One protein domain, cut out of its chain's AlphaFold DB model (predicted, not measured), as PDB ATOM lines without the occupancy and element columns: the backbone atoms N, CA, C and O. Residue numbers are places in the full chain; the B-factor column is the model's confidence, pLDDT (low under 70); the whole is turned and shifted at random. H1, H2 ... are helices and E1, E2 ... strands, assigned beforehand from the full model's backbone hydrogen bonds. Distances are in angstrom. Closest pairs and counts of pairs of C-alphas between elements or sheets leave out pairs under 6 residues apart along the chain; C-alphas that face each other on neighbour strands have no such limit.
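This is residues 2 to 51 and 59 to 172 of the 374 residues of an uncharacterized protein of Aspergillus thermomutatus (UniProt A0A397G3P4). A small head, built on the three-strand sheet E1 E2 E3 with H5 over it and H4 grazing it, forms one end of a long model; a long helical hairpin, H7 and H8, forms the other end and makes much of the length. H3 and H6 lie between head and hairpin, H2 packs on H7, and H1 packs on H8. The printed part has 164 residues with eight named helices and three named strands, in the order H1 H2 H3 H4 E1 E2 E3 H5 H6 H7 H8; the sheet's order is E1 - E2 - E3, all antiparallel, and the class is mostly helix. The whole is loose, with a radius of gyration of the C-alphas of 21.0 A, and its C-alphas span 72 by 32 by 26 A.

Start at the sheet, a meander, each strand the antiparallel neighbour of the one before: E1 is residues 73 to 75, E2 81 to 85 and E3 88 to 92. In the hairpin of E1 and E2, look for N 74 and O 82, 3.0 A apart, within hydrogen-bond range. In the hairpin of E2 and E3, N 90 and O 83 are within hydrogen-bond range at 2.8 A, and so are N 83 and O 90 at 3.0 A. Beside edge strand E3, residues 46 to 47 make a short antiparallel pairing with its residues 90 to 91. H5, residues 94 to 101, is on the sheet and over E2, at a height over the sheet of 8.4 A; its closest C-alphas to E2 are those of Glu 94 and Ser 81, 7.1 A apart. H4, residues 61 to 67, only grazes the sheet with its residues 63 to 67. Going outward, H4 and H6, residues 104 to 109, only just touch, with 3 pairs of C-alphas within 8 A, the closest those of Ile 65 and Gln 106 at 6.2 A; they are about perpendicular at 89 degrees. H3, residues 28 to 37, touches H4, closest at the C-alphas of Gly 37 and Trp 61, 6.3 A. H3 also touches H7, residues 112 to 140, which meets it with residues 112 to 116 alone; the closest C-alphas are those of Ser 29 and Leu 112, 6.2 A. H7 and H8, residues 145 to 172, are a helical hairpin and touch at a shallow tilt of 22 degrees, opposite ways, closest at the C-alphas of Asn 135 and Ile 148, 5.7 A. H2, residues 19 to 22, touches residues 119 to 124 of H7, closest at the C-alphas of Ala 20 and Glu 120, 4.9 A. H1, residues 2 to 14, touches residues 147 to 158 of H8, the same way at a tilt of 36 degrees, only just steep; the closest C-alphas are those of Gln 10 and Leu 154, 6.1 A. H8 and H4 are apart. Every O i to N i+4 pair is within hydrogen-bond range in H1, H3, H4, H5, H6, H7 and H8; H2 is too short for such a pair.

Find C-alpha 2 at (16.693, -10.956, -15.250), where H1 begins; it runs 18.4 A to C-alpha 14. H3 covers 13.9 A, E2 13.1 A and E3 12.7 A. Find C-alpha 112 at (-9.584, -28.707, -23.741); from there H7 runs 42.3 A to C-alpha 140. H8 runs 41.9 A, ending at C-alpha 172 at (-5.933, -40.106, -18.663).

The two C-alphas farthest apart are those of Asp 77 and Asn 142, 72.4 A. Residues 52 to 58 are not printed, and C-alphas 51 and 59 are 15.2 A apart across that cut, which lies in the link from H3 to H4. The links that are printed whole are tight. Look at the B-factor column for low confidence, under 70, at residues 49 to 51, 110 to 113 and 172; the mean pLDDT of the printed part is 86.3.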
ATOM      1  N   VAL A   2      16.797  -9.507 -15.555       82.31
ATOM      2  CA  VAL A   2      16.693 -10.956 -15.250       82.31
ATOM      3  C   VAL A   2      16.065 -11.237 -13.884       82.31
ATOM      4  O   VAL A   2      15.030 -11.882 -13.820       82.31
ATOM      5  N   ARG A   3      16.594 -10.636 -12.809       84.56
ATOM      6  CA  ARG A   3      16.034 -10.797 -11.458       84.56
ATOM      7  C   ARG A   3      14.524 -10.523 -11.406       84.56
ATOM      8  O   ARG A   3      13.783 -11.348 -10.905       84.56
ATOM      9  N   GLN A   4      14.045  -9.404 -11.950       86.50
ATOM     10  CA  GLN A   4      12.613  -9.072 -11.898       86.50
ATOM     11  C   GLN A   4      11.744 -10.089 -12.650       86.50
ATOM     12  O   GLN A   4      10.655 -10.399 -12.183       86.50
ATOM     13  N   LEU A   5      12.222 -10.615 -13.781       86.81
ATOM     14  CA  LEU A   5      11.525 -11.672 -14.520       86.81
ATOM     15  C   LEU A   5      11.450 -12.966 -13.706       86.81
ATOM     16  O   LEU A   5      10.371 -13.538 -13.598       86.81
ATOM     17  N   SER A   6      12.549 -13.371 -13.067       89.38
ATOM     18  CA  SER A   6      12.580 -14.563 -12.215       89.38
ATOM     19  C   SER A   6      11.613 -14.463 -11.036       89.38
ATOM     20  O   SER A   6      10.906 -15.420 -10.745       89.38
ATOM     21  N   TRP A   7      11.522 -13.291 -10.395       91.00
ATOM     22  CA  TRP A   7      10.539 -13.049  -9.332       91.00
ATOM     23  C   TRP A   7       9.102 -13.192  -9.838       91.00
ATOM     24  O   TRP A   7       8.290 -13.818  -9.171       91.00
ATOM     25  N   LYS A   8       8.790 -12.657 -11.025       92.88
ATOM     26  CA  LYS A   8       7.439 -12.770 -11.584       92.88
ATOM     27  C   LYS A   8       7.071 -14.204 -11.953       92.88
ATOM     28  O   LYS A   8       5.969 -14.627 -11.649       92.88
ATOM     29  N   TYR A   9       7.978 -14.963 -12.569       91.69
ATOM     30  CA  TYR A   9       7.711 -16.378 -12.844       91.69
ATOM     31  C   TYR A   9       7.517 -17.186 -11.567       91.69
ATOM     32  O   TYR A   9       6.674 -18.075 -11.531       91.69
ATOM     33  N   GLN A  10       8.280 -16.874 -10.522       92.31
ATOM     34  CA  GLN A  10       8.118 -17.537  -9.241       92.31
ATOM     35  C   GLN A  10       6.752 -17.233  -8.611       92.31
ATOM     36  O   GLN A  10       6.082 -18.165  -8.189       92.31
ATOM     37  N   ASP A  11       6.313 -15.974  -8.633       92.38
ATOM     38  CA  ASP A  11       4.994 -15.560  -8.132       92.38
ATOM     39  C   ASP A  11       3.849 -16.291  -8.860       92.38
ATOM     40  O   ASP A  11       2.975 -16.873  -8.225       92.38
ATOM     41  N   VAL A  12       3.920 -16.379 -10.194       91.88
ATOM     42  CA  VAL A  12       2.944 -17.123 -11.017       91.88
ATOM     43  C   VAL A  12       2.892 -18.605 -10.621       91.88
ATOM     44  O   VAL A  12       1.811 -19.177 -10.486       91.88
ATOM     45  N   LEU A  13       4.047 -19.242 -10.388       90.38
ATOM     46  CA  LEU A  13       4.100 -20.649  -9.966       90.38
ATOM     47  C   LEU A  13       3.579 -20.862  -8.543       90.38
ATOM     48  O   LEU A  13       2.906 -21.860  -8.293       90.38
ATOM     49  N   GLU A  14       3.888 -19.954  -7.616       89.81
ATOM     50  CA  GLU A  14       3.425 -20.016  -6.224       89.81
ATOM     51  C   GLU A  14       1.903 -19.846  -6.127       89.81
ATOM     52  O   GLU A  14       1.263 -20.495  -5.299       89.81
ATOM     53  N   GLN A  15       1.310 -19.056  -7.024       86.88
ATOM     54  CA  GLN A  15      -0.141 -18.895  -7.155       86.88
ATOM     55  C   GLN A  15      -0.820 -20.070  -7.886       86.88
ATOM     56  O   GLN A  15      -2.047 -20.146  -7.935       86.88
ATOM     57  N   GLY A  16      -0.044 -21.007  -8.444       84.12
ATOM     58  CA  GLY A  16      -0.560 -22.138  -9.217       84.12
ATOM     59  C   GLY A  16      -1.086 -21.761 -10.608       84.12
ATOM     60  O   GLY A  16      -1.714 -22.592 -11.270       84.12
ATOM     61  N   GLU A  17      -0.818 -20.534 -11.056       88.12
ATOM     62  CA  GLU A  17      -1.241 -20.022 -12.353       88.12
ATOM     63  C   GLU A  17      -0.481 -20.689 -13.516       88.12
ATOM     64  O   GLU A  17       0.533 -21.375 -13.351       88.12
ATOM     65  N   SER A  18      -1.000 -20.511 -14.733       89.88
ATOM     66  CA  SER A  18      -0.377 -21.019 -15.958       89.88
ATOM     67  C   SER A  18       0.749 -20.097 -16.435       89.88
ATOM     68  O   SER A  18       0.542 -18.902 -16.672       89.88
ATOM     69  N   ILE A  19       1.926 -20.682 -16.676       92.75
ATOM     70  CA  ILE A  19       3.059 -19.985 -17.298       92.75
ATOM     71  C   ILE A  19       2.715 -19.560 -18.728       92.75
ATOM     72  O   ILE A  19       3.038 -18.442 -19.130       92.75
ATOM     73  N   ALA A  20       2.028 -20.413 -19.493       92.94
ATOM     74  CA  ALA A  20       1.557 -20.082 -20.834       92.94
ATOM     75  C   ALA A  20       0.674 -18.827 -20.827       92.94
ATOM     76  O   ALA A  20       0.910 -17.916 -21.623       92.94
ATOM     77  N   ASN A  21      -0.287 -18.731 -19.906       89.19
ATOM     78  CA  ASN A  21      -1.157 -17.562 -19.800       89.19
ATOM     79  C   ASN A  21      -0.376 -16.296 -19.414       89.19
ATOM     80  O   ASN A  21      -0.580 -15.245 -20.023       89.19
ATOM     81  N   TYR A  22       0.554 -16.396 -18.457       92.31
ATOM     82  CA  TYR A  22       1.415 -15.272 -18.074       92.31
ATOM     83  C   TYR A  22       2.265 -14.761 -19.251       92.31
ATOM     84  O   TYR A  22       2.454 -13.555 -19.420       92.31
ATOM     85  N   LEU A  23       2.733 -15.670 -20.112       91.31
ATOM     86  CA  LEU A  23       3.463 -15.346 -21.341       91.31
ATOM     87  C   LEU A  23       2.562 -14.895 -22.502       91.31
ATOM     88  O   LEU A  23       3.065 -14.560 -23.573       91.31
ATOM     89  N   GLY A  24       1.243 -14.866 -22.308       89.44
ATOM     90  CA  GLY A  24       0.276 -14.486 -23.335       89.44
ATOM     91  C   GLY A  24       0.082 -15.537 -24.429       89.44
ATOM     92  O   GLY A  24      -0.439 -15.213 -25.498       89.44
ATOM     93  N   ALA A  25       0.486 -16.787 -24.192       88.50
ATOM     94  CA  ALA A  25       0.197 -17.876 -25.108       88.50
ATOM     95  C   ALA A  25      -1.323 -18.138 -25.148       88.50
ATOM     96  O   ALA A  25      -1.998 -18.093 -24.114       88.50
ATOM     97  N   PRO A  26      -1.897 -18.394 -26.336       82.50
ATOM     98  CA  PRO A  26      -3.336 -18.552 -26.489       82.50
ATOM     99  C   PRO A  26      -3.798 -19.892 -25.907       82.50
ATOM    100  O   PRO A  26      -3.720 -20.924 -26.573       82.50
ATOM    101  N   MET A  27      -4.315 -19.864 -24.680       84.00
ATOM    102  CA  MET A  27      -4.969 -21.015 -24.058       84.00
ATOM    103  C   MET A  27      -6.412 -21.142 -24.543       84.00
ATOM    104  O   MET A  27      -7.167 -20.164 -24.585       84.00
ATOM    105  N   VAL A  28      -6.800 -22.352 -24.930       82.31
ATOM    106  CA  VAL A  28      -8.140 -22.649 -25.434       82.31
ATOM    107  C   VAL A  28      -9.164 -22.577 -24.308       82.31
ATOM    108  O   VAL A  28     -10.248 -22.061 -24.552       82.31
ATOM    109  N   SER A  29      -8.821 -22.985 -23.084       78.75
ATOM    110  CA  SER A  29      -9.646 -22.829 -21.875       78.75
ATOM    111  C   SER A  29     -10.117 -21.396 -21.701       78.75
ATOM    112  O   SER A  29     -11.309 -21.173 -21.545       78.75
ATOM    113  N   ARG A  30      -9.226 -20.412 -21.842       76.94
ATOM    114  CA  ARG A  30      -9.574 -18.991 -21.729       76.94
ATOM    115  C   ARG A  30     -10.557 -18.542 -22.809       76.94
ATOM    116  O   ARG A  30     -11.509 -17.817 -22.533       76.94
ATOM    117  N   ILE A  31     -10.335 -18.968 -24.054       79.25
ATOM    118  CA  ILE A  31     -11.254 -18.671 -25.162       79.25
ATOM    119  C   ILE A  31     -12.608 -19.343 -24.910       79.25
ATOM    120  O   ILE A  31     -13.655 -18.765 -25.192       79.25
ATOM    121  N   MET A  32     -12.590 -20.567 -24.394       78.56
ATOM    122  CA  MET A  32     -13.788 -21.351 -24.146       78.56
ATOM    123  C   MET A  32     -14.561 -20.864 -22.944       78.56
ATOM    124  O   MET A  32     -15.771 -20.832 -23.036       78.56
ATOM    125  N   GLU A  33     -13.922 -20.408 -21.877       80.38
ATOM    126  CA  GLU A  33     -14.592 -19.800 -20.731       80.38
ATOM    127  C   GLU A  33     -15.444 -18.604 -21.177       80.38
ATOM    128  O   GLU A  33     -16.629 -18.522 -20.854       80.38
ATOM    129  N   GLU A  34     -14.894 -17.749 -22.046       81.12
ATOM    130  CA  GLU A  34     -15.639 -16.633 -22.631       81.12
ATOM    131  C   GLU A  34     -16.796 -17.106 -23.531       81.12
ATOM    132  O   GLU A  34     -17.853 -16.476 -23.586       81.12
ATOM    133  N   ARG A  35     -16.619 -18.207 -24.273       82.19
ATOM    134  CA  ARG A  35     -17.660 -18.755 -25.162       82.19
ATOM    135  C   ARG A  35     -18.755 -19.476 -24.390       82.19
ATOM    136  O   ARG A  35     -19.922 -19.291 -24.711       82.19
ATOM    137  N   ILE A  36     -18.374 -20.253 -23.389       84.88
ATOM    138  CA  ILE A  36     -19.237 -21.007 -22.489       84.88
ATOM    139  C   ILE A  36     -20.088 -20.036 -21.684       84.88
ATOM    140  O   ILE A  36     -21.297 -20.209 -21.651       84.88
ATOM    141  N   GLY A  37     -19.510 -18.954 -21.154       83.19
ATOM    142  CA  GLY A  37     -20.284 -17.917 -20.467       83.19
ATOM    143  C   GLY A  37     -21.390 -17.294 -21.331       83.19
ATOM    144  O   GLY A  37     -22.401 -16.853 -20.802       83.19
ATOM    145  N   ARG A  38     -21.252 -17.311 -22.667       86.31
ATOM    146  CA  ARG A  38     -22.295 -16.846 -23.605       86.31
ATOM    147  C   ARG A  38     -23.352 -17.901 -23.940       86.31
ATOM    148  O   ARG A  38     -24.346 -17.552 -24.569       86.31
ATOM    149  N   LEU A  39     -23.116 -19.171 -23.611       84.88
ATOM    150  CA  LEU A  39     -24.104 -20.240 -23.784       84.88
ATOM    151  C   LEU A  39     -25.181 -20.197 -22.699       84.88
ATOM    152  O   LEU A  39     -26.261 -20.745 -22.903       84.88
ATOM    153  N   PHE A  40     -24.886 -19.543 -21.577       87.94
ATOM    154  CA  PHE A  40     -25.804 -19.377 -20.464       87.94
ATOM    155  C   PHE A  40     -26.526 -18.035 -20.528       87.94
ATOM    156  O   PHE A  40     -26.030 -17.040 -21.063       87.94
ATOM    157  N   SER A  41     -27.719 -18.022 -19.947       82.94
ATOM    158  CA  SER A  41     -28.599 -16.859 -19.851       82.94
ATOM    159  C   SER A  41     -27.936 -15.741 -19.044       82.94
ATOM    160  O   SER A  41     -28.101 -14.559 -19.347       82.94
ATOM    161  N   GLN A  42     -27.132 -16.120 -18.048       79.31
ATOM    162  CA  GLN A  42     -26.297 -15.214 -17.274       79.31
ATOM    163  C   GLN A  42     -24.823 -15.412 -17.633       79.31
ATOM    164  O   GLN A  42     -24.309 -16.526 -17.620       79.31
ATOM    165  N   HIS A  43     -24.108 -14.315 -17.901       73.75
ATOM    166  CA  HIS A  43     -22.668 -14.380 -18.198       73.75
ATOM    167  C   HIS A  43     -21.829 -14.808 -16.986       73.75
ATOM    168  O   HIS A  43     -20.717 -15.305 -17.159       73.75
ATOM    169  N   GLN A  44     -22.360 -14.628 -15.776       79.69
ATOM    170  CA  GLN A  44     -21.789 -15.129 -14.532       79.69
ATOM    171  C   GLN A  44     -22.859 -15.884 -13.744       79.69
ATOM    172  O   GLN A  44     -24.018 -15.474 -13.796       79.69
ATOM    173  N   PRO A  45     -22.494 -16.950 -13.018       82.56
ATOM    174  CA  PRO A  45     -23.446 -17.704 -12.219       82.56
ATOM    175  C   PRO A  45     -23.964 -16.855 -11.056       82.56
ATOM    176  O   PRO A  45     -23.176 -16.279 -10.304       82.56
ATOM    177  N   SER A  46     -25.282 -16.806 -10.865       83.50
ATOM    178  CA  SER A  46     -25.862 -16.217  -9.660       83.50
ATOM    179  C   SER A  46     -25.592 -17.114  -8.453       83.50
ATOM    180  O   SER A  46     -26.189 -18.183  -8.300       83.50
ATOM    181  N   VAL A  47     -24.685 -16.672  -7.588       82.19
ATOM    182  CA  VAL A  47     -24.434 -17.306  -6.293       82.19
ATOM    183  C   VAL A  47     -25.561 -16.917  -5.334       82.19
ATOM    184  O   VAL A  47     -25.825 -15.732  -5.131       82.19
ATOM    185  N   GLY A  48     -26.249 -17.920  -4.787       75.69
ATOM    186  CA  GLY A  48     -27.326 -17.741  -3.816       75.69
ATOM    187  C   GLY A  48     -26.831 -17.208  -2.469       75.69
ATOM    188  O   GLY A  48     -25.630 -17.036  -2.248       75.69
ATOM    189  N   GLU A  49     -27.774 -16.940  -1.561       65.12
ATOM    190  CA  GLU A  49     -27.494 -16.358  -0.246       65.12
ATOM    191  C   GLU A  49     -26.385 -17.123   0.490       65.12
ATOM    192  O   GLU A  49     -26.465 -18.318   0.778       65.12
ATOM    193  N   ARG A  50     -25.300 -16.399   0.754       63.91
ATOM    194  CA  ARG A  50     -24.081 -16.923   1.348       63.91
ATOM    195  C   ARG A  50     -24.336 -17.297   2.806       63.91
ATOM    196  O   ARG A  50     -24.618 -16.430   3.631       63.91
ATOM    197  N   GLY A  51     -24.132 -18.568   3.151       57.50
ATOM    198  CA  GLY A  51     -23.982 -18.983   4.547       57.50
ATOM    199  C   GLY A  51     -22.890 -18.143   5.225       57.50
ATOM    200  O   GLY A  51     -21.799 -17.995   4.676       57.50
ATOM    201  N   LEU A  59     -17.245 -18.077  -8.370       83.50
ATOM    202  CA  LEU A  59     -17.416 -19.286  -9.174       83.50
ATOM    203  C   LEU A  59     -17.535 -18.923 -10.654       83.50
ATOM    204  O   LEU A  59     -18.275 -18.008 -11.028       83.50
ATOM    205  N   THR A  60     -16.852 -19.682 -11.502       87.38
ATOM    206  CA  THR A  60     -16.974 -19.561 -12.957       87.38
ATOM    207  C   THR A  60     -17.852 -20.677 -13.525       87.38
ATOM    208  O   THR A  60     -18.050 -21.734 -12.918       87.38
ATOM    209  N   TRP A  61     -18.403 -20.465 -14.725       89.25
ATOM    210  CA  TRP A  61     -19.209 -21.491 -15.397       89.25
ATOM    211  C   TRP A  61     -18.422 -22.775 -15.669       89.25
ATOM    212  O   TRP A  61     -19.002 -23.855 -15.646       89.25
ATOM    213  N   THR A  62     -17.112 -22.678 -15.902       85.81
ATOM    214  CA  THR A  62     -16.251 -23.844 -16.138       85.81
ATOM    215  C   THR A  62     -16.179 -24.741 -14.904       85.81
ATOM    216  O   THR A  62     -16.349 -25.951 -15.032       85.81
ATOM    217  N   GLU A  63     -16.028 -24.165 -13.710       86.69
ATOM    218  CA  GLU A  63     -16.045 -24.917 -12.449       86.69
ATOM    219  C   GLU A  63     -17.388 -25.615 -12.222       86.69
ATOM    220  O   GLU A  63     -17.430 -26.802 -11.900       86.69
ATOM    221  N   ILE A  64     -18.490 -24.905 -12.477       90.31
ATOM    222  CA  ILE A  64     -19.838 -25.468 -12.362       90.31
ATOM    223  C   ILE A  64     -20.029 -26.644 -13.321       90.31
ATOM    224  O   ILE A  64     -20.530 -27.685 -12.911       90.31
ATOM    225  N   ILE A  65     -19.617 -26.511 -14.584       90.00
ATOM    226  CA  ILE A  65     -19.765 -27.567 -15.596       90.00
ATOM    227  C   ILE A  65     -18.977 -28.826 -15.218       90.00
ATOM    228  O   ILE A  65     -19.485 -29.928 -15.427       90.00
ATOM    229  N   LEU A  66     -17.762 -28.673 -14.678       84.88
ATOM    230  CA  LEU A  66     -16.916 -29.802 -14.269       84.88
ATOM    231  C   LEU A  66     -17.480 -30.547 -13.060       84.88
ATOM    232  O   LEU A  66     -17.362 -31.769 -12.979       84.88
ATOM    233  N   GLU A  67     -18.082 -29.826 -12.115       86.56
ATOM    234  CA  GLU A  67     -18.609 -30.417 -10.883       86.56
ATOM    235  C   GLU A  67     -20.076 -30.849 -10.995       86.56
ATOM    236  O   GLU A  67     -20.556 -31.609 -10.151       86.56
ATOM    237  N   PHE A  68     -20.786 -30.421 -12.044       89.00
ATOM    238  CA  PHE A  68     -22.206 -30.700 -12.221       89.00
ATOM    239  C   PHE A  68     -22.497 -32.204 -12.303       89.00
ATOM    240  O   PHE A  68     -22.118 -32.898 -13.250       89.00
ATOM    241  N   LYS A  69     -23.261 -32.701 -11.323       86.06
ATOM    242  CA  LYS A  69     -23.809 -34.060 -11.298       86.06
ATOM    243  C   LYS A  69     -25.330 -33.992 -11.274       86.06
ATOM    244  O   LYS A  69     -25.908 -33.351 -10.401       86.06
ATOM    245  N   ASN A  70     -25.989 -34.746 -12.159       77.88
ATOM    246  CA  ASN A  70     -27.457 -34.758 -12.287       77.88
ATOM    247  C   ASN A  70     -28.221 -35.060 -10.978       77.88
ATOM    248  O   ASN A  70     -29.400 -34.735 -10.887       77.88
ATOM    249  N   GLY A  71     -27.576 -35.678  -9.980       76.81
ATOM    250  CA  GLY A  71     -28.180 -36.009  -8.685       76.81
ATOM    251  C   GLY A  71     -28.111 -34.919  -7.607       76.81
ATOM    252  O   GLY A  71     -28.602 -35.162  -6.514       76.81
ATOM    253  N   GLN A  72     -27.499 -33.759  -7.868       80.06
ATOM    254  CA  GLN A  72     -27.292 -32.688  -6.873       80.06
ATOM    255  C   GLN A  72     -28.295 -31.527  -6.988       80.06
ATOM    256  O   GLN A  72     -28.023 -30.428  -6.511       80.06
ATOM    257  N   LEU A  73     -29.423 -31.742  -7.665       85.81
ATOM    258  CA  LEU A  73     -30.381 -30.678  -7.935       85.81
ATOM    259  C   LEU A  73     -31.391 -30.535  -6.794       85.81
ATOM    260  O   LEU A  73     -32.156 -31.464  -6.531       85.81
ATOM    261  N   GLU A  74     -31.444 -29.355  -6.187       85.31
ATOM    262  CA  GLU A  74     -32.514 -28.954  -5.276       85.31
ATOM    263  C   GLU A  74     -33.406 -27.937  -5.991       85.31
ATOM    264  O   GLU A  74     -32.930 -26.903  -6.458       85.31
ATOM    265  N   ASN A  75     -34.697 -28.239  -6.118       84.75
ATOM    266  CA  ASN A  75     -35.665 -27.288  -6.661       84.75
ATOM    267  C   ASN A  75     -36.228 -26.462  -5.512       84.75
ATOM    268  O   ASN A  75     -36.701 -27.038  -4.530       84.75
ATOM    269  N   ASP A  76     -36.181 -25.141  -5.645       82.69
ATOM    270  CA  ASP A  76     -36.872 -24.264  -4.715       82.69
ATOM    271  C   ASP A  76     -38.369 -24.156  -5.058       82.69
ATOM    272  O   ASP A  76     -38.819 -24.484  -6.161       82.69
ATOM    273  N   ASP A  77     -39.155 -23.674  -4.095       80.31
ATOM    274  CA  ASP A  77     -40.592 -23.419  -4.274       80.31
ATOM    275  C   ASP A  77     -40.872 -22.303  -5.302       80.31
ATOM    276  O   ASP A  77     -42.011 -22.103  -5.723       80.31
ATOM    277  N   ASN A  78     -39.834 -21.572  -5.713       81.56
ATOM    278  CA  ASN A  78     -39.892 -20.440  -6.629       81.56
ATOM    279  C   ASN A  78     -39.647 -20.851  -8.095       81.56
ATOM    280  O   ASN A  78     -39.637 -19.996  -8.983       81.56
ATOM    281  N   GLY A  79     -39.459 -22.149  -8.357       79.62
ATOM    282  CA  GLY A  79     -39.215 -22.698  -9.689       79.62
ATOM    283  C   GLY A  79     -37.788 -22.500 -10.207       79.62
ATOM    284  O   GLY A  79     -37.527 -22.798 -11.372       79.62
ATOM    285  N   MET A  80     -36.863 -22.023  -9.374       86.38
ATOM    286  CA  MET A  80     -35.437 -21.983  -9.678       86.38
ATOM    287  C   MET A  80     -34.774 -23.248  -9.138       86.38
ATOM    288  O   MET A  80     -35.029 -23.720  -8.027       86.38
ATOM    289  N   SER A  81     -33.894 -23.824  -9.946       90.81
ATOM    290  CA  SER A  81     -33.098 -24.955  -9.498       90.81
ATOM    291  C   SER A  81     -31.794 -24.454  -8.911       90.81
ATOM    292  O   SER A  81     -31.167 -23.533  -9.433       90.81
ATOM    293  N   SER A  82     -31.355 -25.090  -7.840       91.06
ATOM    294  CA  SER A  82     -30.090 -24.802  -7.192       91.06
ATOM    295  C   SER A  82     -29.199 -26.037  -7.176       91.06
ATOM    296  O   SER A  82     -29.668 -27.177  -7.127       91.06
ATOM    297  N   ILE A  83     -27.896 -25.802  -7.284       91.19
ATOM    298  CA  ILE A  83     -26.864 -26.833  -7.174       91.19
ATOM    299  C   ILE A  83     -25.817 -26.386  -6.166       91.19
ATOM    300  O   ILE A  83     -25.541 -25.193  -6.043       91.19
ATOM    301  N   GLN A  84     -25.196 -27.337  -5.474       88.50
ATOM    302  CA  GLN A  84     -24.043 -27.046  -4.630       88.50
ATOM    303  C   GLN A  84     -22.739 -27.372  -5.347       88.50
ATOM    304  O   GLN A  84     -22.488 -28.519  -5.709       88.50
ATOM    305  N   VAL A  85     -21.889 -26.358  -5.486       87.81
ATOM    306  CA  VAL A  85     -20.547 -26.456  -6.063       87.81
ATOM    307  C   VAL A  85     -19.573 -25.932  -5.019       87.81
ATOM    308  O   VAL A  85     -19.695 -24.796  -4.568       87.81
ATOM    309  N   ARG A  86     -18.650 -26.783  -4.554       84.88
ATOM    310  CA  ARG A  86     -17.696 -26.460  -3.467       84.88
ATOM    311  C   ARG A  86     -18.321 -25.841  -2.203       84.88
ATOM    312  O   ARG A  86     -17.722 -24.983  -1.560       84.88
ATOM    313  N   GLY A  87     -19.526 -26.278  -1.833       83.75
ATOM    314  CA  GLY A  87     -20.250 -25.756  -0.665       83.75
ATOM    315  C   GLY A  87     -20.884 -24.376  -0.876       83.75
ATOM    316  O   GLY A  87     -21.333 -23.755   0.085       83.75
ATOM    317  N   VAL A  88     -20.919 -23.892  -2.119       86.81
ATOM    318  CA  VAL A  88     -21.631 -22.682  -2.528       86.81
ATOM    319  C   VAL A  88     -22.863 -23.087  -3.329       86.81
ATOM    320  O   VAL A  88     -22.770 -23.859  -4.285       86.81
ATOM    321  N   THR A  89     -24.021 -22.553  -2.949       89.56
ATOM    322  CA  THR A  89     -25.274 -22.769  -3.674       89.56
ATOM    323  C   THR A  89     -25.344 -21.829  -4.872       89.56
ATOM    324  O   THR A  89     -25.344 -20.608  -4.717       89.56
ATOM    325  N   VAL A  90     -25.419 -22.390  -6.073       91.12
ATOM    326  CA  VAL A  90     -25.586 -21.654  -7.328       91.12
ATOM    327  C   VAL A  90     -27.029 -21.797  -7.780       91.12
ATOM    328  O   VAL A  90     -27.528 -22.915  -7.902       91.12
ATOM    329  N   GLN A  91     -27.692 -20.671  -8.033       92.00
ATOM    330  CA  GLN A  91     -29.030 -20.648  -8.615       92.00
ATOM    331  C   GLN A  91     -28.936 -20.679 -10.139       92.00
ATOM    332  O   GLN A  91     -28.130 -19.963 -10.735       92.00
ATOM    333  N   LEU A  92     -29.773 -21.503 -10.758       91.56
ATOM    334  CA  LEU A  92     -29.809 -21.738 -12.193       91.56
ATOM    335  C   LEU A  92     -31.217 -21.481 -12.720       91.56
ATOM    336  O   LEU A  92     -32.203 -21.968 -12.163       91.56
ATOM    337  N   SER A  93     -31.298 -20.769 -13.843       91.50
ATOM    338  CA  SER A  93     -32.540 -20.716 -14.610       91.50
ATOM    339  C   SER A  93     -32.838 -22.076 -15.252       91.50
ATOM    340  O   SER A  93     -31.937 -22.890 -15.473       91.50
ATOM    341  N   GLU A  94     -34.097 -22.321 -15.618       90.88
ATOM    342  CA  GLU A  94     -34.491 -23.537 -16.344       90.88
ATOM    343  C   GLU A  94     -33.695 -23.716 -17.651       90.88
ATOM    344  O   GLU A  94     -33.288 -24.832 -17.994       90.88
ATOM    345  N   ALA A  95     -33.415 -22.614 -18.356       90.69
ATOM    346  CA  ALA A  95     -32.613 -22.619 -19.576       90.69
ATOM    347  C   ALA A  95     -31.164 -23.056 -19.299       90.69
ATOM    348  O   ALA A  95     -30.634 -23.912 -20.010       90.69
ATOM    349  N   ASP A  96     -30.549 -22.533 -18.235       92.00
ATOM    350  CA  ASP A  96     -29.170 -22.868 -17.858       92.00
ATOM    351  C   ASP A  96     -29.059 -24.322 -17.390       92.00
ATOM    352  O   ASP A  96     -28.137 -25.042 -17.780       92.00
ATOM    353  N   LEU A  97     -30.041 -24.791 -16.618       90.50
ATOM    354  CA  LEU A  97     -30.128 -26.184 -16.202       90.50
ATOM    355  C   LEU A  97     -30.310 -27.127 -17.398       90.50
ATOM    356  O   LEU A  97     -29.669 -28.177 -17.460       90.50
ATOM    357  N   THR A  98     -31.168 -26.767 -18.354       91.44
ATOM    358  CA  THR A  98     -31.356 -27.537 -19.592       91.44
ATOM    359  C   THR A  98     -30.052 -27.610 -20.385       91.44
ATOM    360  O   THR A  98     -29.678 -28.685 -20.862       91.44
ATOM    361  N   MET A  99     -29.307 -26.503 -20.456       92.44
ATOM    362  CA  MET A  99     -28.000 -26.463 -21.103       92.44
ATOM    363  C   MET A  99     -26.971 -27.349 -20.384       92.44
ATOM    364  O   MET A  99     -26.287 -28.132 -21.043       92.44
ATOM    365  N   LEU A 100     -26.901 -27.317 -19.050       91.38
ATOM    366  CA  LEU A 100     -26.019 -28.194 -18.263       91.38
ATOM    367  C   LEU A 100     -26.363 -29.679 -18.426       91.38
ATOM    368  O   LEU A 100     -25.467 -30.506 -18.593       91.38
ATOM    369  N   ARG A 101     -27.657 -30.019 -18.420       91.50
ATOM    370  CA  ARG A 101     -28.149 -31.395 -18.602       91.50
ATOM    371  C   ARG A 101     -27.922 -31.935 -20.008       91.50
ATOM    372  O   ARG A 101     -27.857 -33.150 -20.172       91.50
ATOM    373  N   SER A 102     -27.798 -31.061 -21.009       92.38
ATOM    374  CA  SER A 102     -27.535 -31.477 -22.390       92.38
ATOM    375  C   SER A 102     -26.206 -32.225 -22.549       92.38
ATOM    376  O   SER A 102     -26.022 -32.929 -23.539       92.38
ATOM    377  N   GLY A 103     -25.267 -32.060 -21.609       88.31
ATOM    378  CA  GLY A 103     -23.923 -32.631 -21.702       88.31
ATOM    379  C   GLY A 103     -23.008 -31.897 -22.691       88.31
ATOM    380  O   GLY A 103     -21.808 -32.161 -22.728       88.31
ATOM    381  N   ILE A 104     -23.542 -30.971 -23.498       86.75
ATOM    382  CA  ILE A 104     -22.785 -30.246 -24.526       86.75
ATOM    383  C   ILE A 104     -21.633 -29.440 -23.906       86.75
ATOM    384  O   ILE A 104     -20.520 -29.542 -24.426       86.75
ATOM    385  N   PRO A 105     -21.823 -28.678 -22.805       87.12
ATOM    386  CA  PRO A 105     -20.719 -27.961 -22.174       87.12
ATOM    387  C   PRO A 105     -19.600 -28.893 -21.696       87.12
ATOM    388  O   PRO A 105     -18.432 -28.588 -21.905       87.12
ATOM    389  N   GLN A 106     -19.942 -30.049 -21.120       86.31
ATOM    390  CA  GLN A 106     -18.981 -31.037 -20.630       86.31
ATOM    391  C   GLN A 106     -18.179 -31.641 -21.788       86.31
ATOM    392  O   GLN A 106     -16.955 -31.667 -21.735       86.31
ATOM    393  N   VAL A 107     -18.851 -32.035 -22.877       82.69
ATOM    394  CA  VAL A 107     -18.194 -32.552 -24.093       82.69
ATOM    395  C   VAL A 107     -17.287 -31.501 -24.736       82.69
ATOM    396  O   VAL A 107     -16.230 -31.831 -25.263       82.69
ATOM    397  N   LEU A 108     -17.680 -30.226 -24.700       77.56
ATOM    398  CA  LEU A 108     -16.841 -29.130 -25.183       77.56
ATOM    399  C   LEU A 108     -15.612 -28.900 -24.297       77.56
ATOM    400  O   LEU A 108     -14.615 -28.389 -24.805       77.56
ATOM    401  N   MET A 109     -15.685 -29.261 -23.013       74.94
ATOM    402  CA  MET A 109     -14.598 -29.111 -22.045       74.94
ATOM    403  C   MET A 109     -13.598 -30.271 -22.060       74.94
ATOM    404  O   MET A 109     -12.410 -30.050 -21.848       74.94
ATOM    405  N   ASP A 110     -14.058 -31.476 -22.386       65.44
ATOM    406  CA  ASP A 110     -13.277 -32.718 -22.365       65.44
ATOM    407  C   ASP A 110     -11.990 -32.688 -23.237       65.44
ATOM    408  O   ASP A 110     -10.915 -33.047 -22.756       65.44
ATOM    409  N   PRO A 111     -11.989 -32.165 -24.485       57.09
ATOM    410  CA  PRO A 111     -10.762 -32.061 -25.281       57.09
ATOM    411  C   PRO A 111      -9.883 -30.842 -24.937       57.09
ATOM    412  O   PRO A 111      -8.808 -30.686 -25.530       57.09
ATOM    413  N   LEU A 112     -10.311 -29.952 -24.032       61.62
ATOM    414  CA  LEU A 112      -9.584 -28.707 -23.741       61.62
ATOM    415  C   LEU A 112      -8.311 -28.945 -22.944       61.62
ATOM    416  O   LEU A 112      -7.332 -28.226 -23.147       61.62
ATOM    417  N   ASP A 113      -8.289 -29.989 -22.119       67.38
ATOM    418  CA  ASP A 113      -7.157 -30.253 -21.242       67.38
ATOM    419  C   ASP A 113      -5.912 -30.667 -22.045       67.38
ATOM    420  O   ASP A 113      -4.806 -30.213 -21.786       67.38
ATOM    421  N   ALA A 114      -6.045 -31.463 -23.111       79.44
ATOM    422  CA  ALA A 114      -4.876 -31.926 -23.872       79.44
ATOM    423  C   ALA A 114      -4.111 -30.786 -24.574       79.44
ATOM    424  O   ALA A 114      -2.880 -30.735 -24.528       79.44
ATOM    425  N   LYS A 115      -4.826 -29.860 -25.225       84.25
ATOM    426  CA  LYS A 115      -4.191 -28.767 -25.977       84.25
ATOM    427  C   LYS A 115      -3.633 -27.684 -25.058       84.25
ATOM    428  O   LYS A 115      -2.546 -27.162 -25.322       84.25
ATOM    429  N   ASP A 116      -4.336 -27.370 -23.980       86.75
ATOM    430  CA  ASP A 116      -3.858 -26.397 -23.003       86.75
ATOM    431  C   ASP A 116      -2.700 -26.935 -22.180       86.75
ATOM    432  O   ASP A 116      -1.723 -26.210 -21.998       86.75
ATOM    433  N   ARG A 117      -2.726 -28.220 -21.799       85.88
ATOM    434  CA  ARG A 117      -1.569 -28.892 -21.192       85.88
ATOM    435  C   ARG A 117      -0.361 -28.861 -22.111       85.88
ATOM    436  O   ARG A 117       0.722 -28.528 -21.647       85.88
ATOM    437  N   TRP A 118      -0.522 -29.137 -23.407       90.62
ATOM    438  CA  TRP A 118       0.593 -29.044 -24.357       90.62
ATOM    439  C   TRP A 118       1.139 -27.611 -24.486       90.62
ATOM    440  O   TRP A 118       2.352 -27.400 -24.556       90.62
ATOM    441  N   THR A 119       0.249 -26.615 -24.485       92.12
ATOM    442  CA  THR A 119       0.630 -25.195 -24.544       92.12
ATOM    443  C   THR A 119       1.389 -24.781 -23.281       92.12
ATOM    444  O   THR A 119       2.447 -24.161 -23.377       92.12
ATOM    445  N   GLU A 120       0.898 -25.184 -22.106       93.81
ATOM    446  CA  GLU A 120       1.565 -24.990 -20.815       93.81
ATOM    447  C   GLU A 120       2.919 -25.704 -20.774       93.81
ATOM    448  O   GLU A 120       3.922 -25.092 -20.414       93.81
ATOM    449  N   GLN A 121       2.983 -26.963 -21.208       94.38
ATOM    450  CA  GLN A 121       4.217 -27.740 -21.278       94.38
ATOM    451  C   GLN A 121       5.275 -27.020 -22.121       94.38
ATOM    452  O   GLN A 121       6.395 -26.806 -21.661       94.38
ATOM    453  N   THR A 122       4.904 -26.587 -23.327       94.69
ATOM    454  CA  THR A 122       5.805 -25.877 -24.246       94.69
ATOM    455  C   THR A 122       6.304 -24.566 -23.632       94.69
ATOM    456  O   THR A 122       7.486 -24.229 -23.733       94.69
ATOM    457  N   ALA A 123       5.422 -23.825 -22.956       95.50
ATOM    458  CA  ALA A 123       5.770 -22.579 -22.281       95.50
ATOM    459  C   ALA A 123       6.732 -22.803 -21.100       95.50
ATOM    460  O   ALA A 123       7.689 -22.041 -20.920       95.50
ATOM    461  N   VAL A 124       6.525 -23.870 -20.323       94.94
ATOM    462  CA  VAL A 124       7.403 -24.265 -19.214       94.94
ATOM    463  C   VAL A 124       8.774 -24.710 -19.731       94.94
ATOM    464  O   VAL A 124       9.790 -24.231 -19.227       94.94
ATOM    465  N   GLU A 125       8.838 -25.554 -20.764       96.19
ATOM    466  CA  GLU A 125      10.096 -25.996 -21.391       96.19
ATOM    467  C   GLU A 125      10.898 -24.817 -21.964       96.19
ATOM    468  O   GLU A 125      12.112 -24.707 -21.747       96.19
ATOM    469  N   SER A 126      10.216 -23.883 -22.637       95.25
ATOM    470  CA  SER A 126      10.836 -22.652 -23.134       95.25
ATOM    471  C   SER A 126      11.372 -21.793 -21.985       95.25
ATOM    472  O   SER A 126      12.502 -21.309 -22.048       95.25
ATOM    473  N   SER A 127      10.614 -21.663 -20.891       95.00
ATOM    474  CA  SER A 127      11.040 -20.908 -19.707       95.00
ATOM    475  C   SER A 127      12.263 -21.533 -19.032       95.00
ATOM    476  O   SER A 127      13.198 -20.812 -18.689       95.00
ATOM    477  N   ILE A 128      12.307 -22.866 -18.901       97.00
ATOM    478  CA  ILE A 128      13.476 -23.601 -18.388       97.00
ATOM    479  C   ILE A 128      14.710 -23.309 -19.243       97.00
ATOM    480  O   ILE A 128      15.777 -23.018 -18.699       97.00
ATOM    481  N   THR A 129      14.561 -23.368 -20.569       95.69
ATOM    482  CA  THR A 129      15.653 -23.096 -21.516       95.69
ATOM    483  C   THR A 129      16.173 -21.669 -21.337       95.69
ATOM    484  O   THR A 129      17.353 -21.481 -21.048       95.69
ATOM    485  N   ASN A 130      15.281 -20.674 -21.367       93.06
ATOM    486  CA  ASN A 130      15.640 -19.260 -21.234       93.06
ATOM    487  C   ASN A 130      16.335 -18.947 -19.898       93.06
ATOM    488  O   ASN A 130      17.344 -18.248 -19.868       93.06
ATOM    489  N   ILE A 131      15.824 -19.468 -18.776       94.19
ATOM    490  CA  ILE A 131      16.420 -19.218 -17.453       94.19
ATOM    491  C   ILE A 131      17.786 -19.904 -17.333       94.19
ATOM    492  O   ILE A 131      18.701 -19.345 -16.729       94.19
ATOM    493  N   SER A 132      17.949 -21.088 -17.931       93.94
ATOM    494  CA  SER A 132      19.241 -21.784 -17.964       93.94
ATOM    495  C   SER A 132      20.284 -20.984 -18.750       93.94
ATOM    496  O   SER A 132      21.412 -20.823 -18.282       93.94
ATOM    497  N   GLU A 133      19.898 -20.414 -19.894       92.25
ATOM    498  CA  GLU A 133      20.750 -19.505 -20.671       92.25
ATOM    499  C   GLU A 133      21.098 -18.242 -19.873       92.25
ATOM    500  O   GLU A 133      22.261 -17.840 -19.822       92.25
ATOM    501  N   TRP A 134      20.129 -17.646 -19.166       91.06
ATOM    502  CA  TRP A 134      20.389 -16.495 -18.294       91.06
ATOM    503  C   TRP A 134      21.369 -16.827 -17.171       91.06
ATOM    504  O   TRP A 134      22.250 -16.015 -16.887       91.06
ATOM    505  N   ASN A 135      21.270 -18.014 -16.564       92.38
ATOM    506  CA  ASN A 135      22.236 -18.476 -15.566       92.38
ATOM    507  C   ASN A 135      23.632 -18.622 -16.160       92.38
ATOM    508  O   ASN A 135      24.606 -18.182 -15.550       92.38
ATOM    509  N   GLN A 136      23.739 -19.178 -17.364       89.94
ATOM    510  CA  GLN A 136      25.018 -19.304 -18.051       89.94
ATOM    511  C   GLN A 136      25.643 -17.935 -18.349       89.94
ATOM    512  O   GLN A 136      26.825 -17.728 -18.066       89.94
ATOM    513  N   CYS A 137      24.858 -16.981 -18.855       86.94
ATOM    514  CA  CYS A 137      25.320 -15.614 -19.087       86.94
ATOM    515  C   CYS A 137      25.718 -14.911 -17.780       86.94
ATOM    516  O   CYS A 137      26.765 -14.268 -17.734       86.94
ATOM    517  N   ALA A 138      24.932 -15.059 -16.709       86.69
ATOM    518  CA  ALA A 138      25.224 -14.471 -15.403       86.69
ATOM    519  C   ALA A 138      26.531 -15.020 -14.804       86.69
ATOM    520  O   ALA A 138      27.337 -14.246 -14.286       86.69
ATOM    521  N   MET A 139      26.781 -16.329 -14.935       86.44
ATOM    522  CA  MET A 139      28.050 -16.950 -14.536       86.44
ATOM    523  C   MET A 139      29.234 -16.379 -15.323       86.44
ATOM    524  O   MET A 139      30.254 -16.034 -14.730       86.44
ATOM    525  N   GLN A 140      29.105 -16.233 -16.646       85.94
ATOM    526  CA  GLN A 140      30.166 -15.668 -17.493       85.94
ATOM    527  C   GLN A 140      30.433 -14.188 -17.195       85.94
ATOM    528  O   GLN A 140      31.578 -13.744 -17.233       85.94
ATOM    529  N   ALA A 141      29.386 -13.431 -16.872       83.00
ATOM    530  CA  ALA A 141      29.475 -12.024 -16.504       83.00
ATOM    531  C   ALA A 141      29.930 -11.796 -15.047       83.00
ATOM    532  O   ALA A 141      30.041 -10.645 -14.623       83.00
ATOM    533  N   ASN A 142      30.197 -12.868 -14.286       80.69
ATOM    534  CA  ASN A 142      30.515 -12.834 -12.855       80.69
ATOM    535  C   ASN A 142      29.479 -12.027 -12.046       80.69
ATOM    536  O   ASN A 142      29.813 -11.276 -11.123       80.69
ATOM    537  N   GLU A 143      28.204 -12.130 -12.439       76.75
ATOM    538  CA  GLU A 143      27.109 -11.494 -11.720       76.75
ATOM    539  C   GLU A 143      26.923 -12.123 -10.333       76.75
ATOM    540  O   GLU A 143      27.374 -13.229 -10.031       76.75
ATOM    541  N   LYS A 144      26.244 -11.386  -9.446       79.19
ATOM    542  CA  LYS A 144      26.064 -11.774  -8.044       79.19
ATOM    543  C   LYS A 144      25.454 -13.174  -7.928       79.19
ATOM    544  O   LYS A 144      24.344 -13.405  -8.407       79.19
ATOM    545  N   PHE A 145      26.119 -14.030  -7.150       85.06
ATOM    546  CA  PHE A 145      25.700 -15.389  -6.780       85.06
ATOM    547  C   PHE A 145      24.211 -15.504  -6.397       85.06
ATOM    548  O   PHE A 145      23.545 -16.473  -6.744       85.06
ATOM    549  N   THR A 146      23.647 -14.465  -5.774       85.50
ATOM    550  CA  THR A 146      22.232 -14.406  -5.370       85.50
ATOM    551  C   THR A 146      21.233 -14.522  -6.527       85.50
ATOM    552  O   THR A 146      20.115 -14.975  -6.315       85.50
ATOM    553  N   VAL A 147      21.584 -14.060  -7.736       86.44
ATOM    554  CA  VAL A 147      20.694 -14.160  -8.911       86.44
ATOM    555  C   VAL A 147      20.663 -15.596  -9.429       86.44
ATOM    556  O   VAL A 147      19.590 -16.104  -9.741       86.44
ATOM    557  N   ILE A 148      21.825 -16.251  -9.453       89.50
ATOM    558  CA  ILE A 148      21.970 -17.643  -9.889       89.50
ATOM    559  C   ILE A 148      21.205 -18.565  -8.934       89.50
ATOM    560  O   ILE A 148      20.363 -19.335  -9.384       89.50
ATOM    561  N   GLU A 149      21.389 -18.401  -7.618       91.25
ATOM    562  CA  GLU A 149      20.685 -19.204  -6.608       91.25
ATOM    563  C   GLU A 149      19.156 -19.065  -6.716       91.25
ATOM    564  O   GLU A 149      18.414 -20.042  -6.598       91.25
ATOM    565  N   GLN A 150      18.659 -17.847  -6.958       91.44
ATOM    566  CA  GLN A 150      17.231 -17.629  -7.162       91.44
ATOM    567  C   GLN A 150      16.726 -18.343  -8.421       91.44
ATOM    568  O   GLN A 150      15.679 -18.989  -8.395       91.44
ATOM    569  N   ASN A 151      17.458 -18.225  -9.525       93.38
ATOM    570  CA  ASN A 151      17.083 -18.867 -10.776       93.38
ATOM    571  C   ASN A 151      17.119 -20.394 -10.668       93.38
ATOM    572  O   ASN A 151      16.269 -21.049 -11.259       93.38
ATOM    573  N   ASP A 152      18.027 -20.966  -9.877       94.50
ATOM    574  CA  ASP A 152      18.067 -22.410  -9.630       94.50
ATOM    575  C   ASP A 152      16.821 -22.902  -8.880       94.50
ATOM    576  O   ASP A 152      16.243 -23.929  -9.246       94.50
ATOM    577  N   LYS A 153      16.340 -22.139  -7.886       94.31
ATOM    578  CA  LYS A 153      15.067 -22.431  -7.198       94.31
ATOM    579  C   LYS A 153      13.891 -22.398  -8.173       94.31
ATOM    580  O   LYS A 153      13.068 -23.313  -8.183       94.31
ATOM    581  N   LEU A 154      13.849 -21.383  -9.034       94.38
ATOM    582  CA  LEU A 154      12.821 -21.256 -10.064       94.38
ATOM    583  C   LEU A 154      12.887 -22.396 -11.096       94.38
ATOM    584  O   LEU A 154      11.857 -22.969 -11.443       94.38
ATOM    585  N   LEU A 155      14.085 -22.771 -11.553       96.31
ATOM    586  CA  LEU A 155      14.286 -23.908 -12.452       96.31
ATOM    587  C   LEU A 155      13.773 -25.205 -11.830       96.31
ATOM    588  O   LEU A 155      13.144 -26.006 -12.521       96.31
ATOM    589  N   GLN A 156      14.002 -25.413 -10.533       96.50
ATOM    590  CA  GLN A 156      13.461 -26.573  -9.837       96.50
ATOM    591  C   GLN A 156      11.927 -26.548  -9.797       96.50
ATOM    592  O   GLN A 156      11.299 -27.569 -10.080       96.50
ATOM    593  N   ALA A 157      11.316 -25.396  -9.509       94.75
ATOM    594  CA  ALA A 157       9.861 -25.247  -9.514       94.75
ATOM    595  C   ALA A 157       9.255 -25.531 -10.902       94.75
ATOM    596  O   ALA A 157       8.291 -26.289 -11.014       94.75
ATOM    597  N   LEU A 158       9.867 -25.013 -11.972       94.81
ATOM    598  CA  LEU A 158       9.444 -25.276 -13.349       94.81
ATOM    599  C   LEU A 158       9.588 -26.753 -13.733       94.81
ATOM    600  O   LEU A 158       8.687 -27.315 -14.349       94.81
ATOM    601  N   ARG A 159      10.683 -27.416 -13.338       96.25
ATOM    602  CA  ARG A 159      10.865 -28.863 -13.569       96.25
ATOM    603  C   ARG A 159       9.821 -29.693 -12.831       96.25
ATOM    604  O   ARG A 159       9.289 -30.641 -13.403       96.25
ATOM    605  N   ASN A 160       9.489 -29.320 -11.595       94.12
ATOM    606  CA  ASN A 160       8.426 -29.974 -10.835       94.12
ATOM    607  C   ASN A 160       7.064 -29.799 -11.530       94.12
ATOM    608  O   ASN A 160       6.308 -30.763 -11.648       94.12
ATOM    609  N   ARG A 161       6.767 -28.596 -12.043       92.81
ATOM    610  CA  ARG A 161       5.552 -28.323 -12.825       92.81
ATOM    611  C   ARG A 161       5.506 -29.146 -14.114       92.81
ATOM    612  O   ARG A 161       4.478 -29.743 -14.409       92.81
ATOM    613  N   LEU A 162       6.619 -29.240 -14.840       93.56
ATOM    614  CA  LEU A 162       6.724 -30.061 -16.047       93.56
ATOM    615  C   LEU A 162       6.463 -31.546 -15.751       93.56
ATOM    616  O   LEU A 162       5.668 -32.182 -16.439       93.56
ATOM    617  N   ALA A 163       7.078 -32.086 -14.696       92.75
ATOM    618  CA  ALA A 163       6.860 -33.469 -14.276       92.75
ATOM    619  C   ALA A 163       5.390 -33.735 -13.911       92.75
ATOM    620  O   ALA A 163       4.831 -34.761 -14.289       92.75
ATOM    621  N   MET A 164       4.745 -32.790 -13.220       90.81
ATOM    622  CA  MET A 164       3.322 -32.859 -12.891       90.81
ATOM    623  C   MET A 164       2.453 -32.955 -14.158       90.81
ATOM    624  O   MET A 164       1.611 -33.847 -14.246       90.81
ATOM    625  N   LEU A 165       2.689 -32.095 -15.156       89.62
ATOM    626  CA  LEU A 165       1.940 -32.092 -16.422       89.62
ATOM    627  C   LEU A 165       2.089 -33.412 -17.195       89.62
ATOM    628  O   LEU A 165       1.108 -33.938 -17.718       89.62
ATOM    629  N   LEU A 166       3.298 -33.979 -17.227       89.38
ATOM    630  CA  LEU A 166       3.569 -35.262 -17.887       89.38
ATOM    631  C   LEU A 166       2.904 -36.450 -17.172       89.38
ATOM    632  O   LEU A 166       2.438 -37.391 -17.822       89.38
ATOM    633  N   ASN A 167       2.816 -36.404 -15.841       87.25
ATOM    634  CA  ASN A 167       2.151 -37.445 -15.058       87.25
ATOM    635  C   ASN A 167       0.634 -37.463 -15.303       87.25
ATOM    636  O   ASN A 167       0.067 -38.544 -15.444       87.25
ATOM    637  N   TYR A 168      -0.010 -36.297 -15.436       81.62
ATOM    638  CA  TYR A 168      -1.441 -36.214 -15.764       81.62
ATOM    639  C   TYR A 168      -1.776 -36.827 -17.132       81.62
ATOM    640  O   TYR A 168      -2.766 -37.544 -17.270       81.62
ATOM    641  N   ALA A 169      -0.913 -36.633 -18.133       77.12
ATOM    642  CA  ALA A 169      -1.098 -37.254 -19.447       77.12
ATOM    643  C   ALA A 169      -1.046 -38.794 -19.385       77.12
ATOM    644  O   ALA A 169      -1.698 -39.482 -20.172       77.12
ATOM    645  N   SER A 170      -0.287 -39.343 -18.433       78.38
ATOM    646  CA  SER A 170      -0.158 -40.790 -18.250       78.38
ATOM    647  C   SER A 170      -1.393 -41.408 -17.586       78.38
ATOM    648  O   SER A 170      -1.719 -42.556 -17.874       78.38
ATOM    649  N   THR A 171      -2.116 -40.663 -16.743       71.12
ATOM    650  CA  THR A 171      -3.304 -41.177 -16.039       71.12
ATOM    651  C   THR A 171      -4.571 -41.172 -16.896       71.12
ATOM    652  O   THR A 171      -5.365 -42.106 -16.792       71.12
ATOM    653  N   ASP A 172      -4.737 -40.200 -17.801       64.50
ATOM    654  CA  ASP A 172      -5.933 -40.106 -18.663       64.50
ATOM    655  C   ASP A 172      -6.089 -41.306 -19.609       64.50
ATOM    656  O   ASP A 172      -7.199 -41.740 -19.919       64.50
TER     657      ASP A 172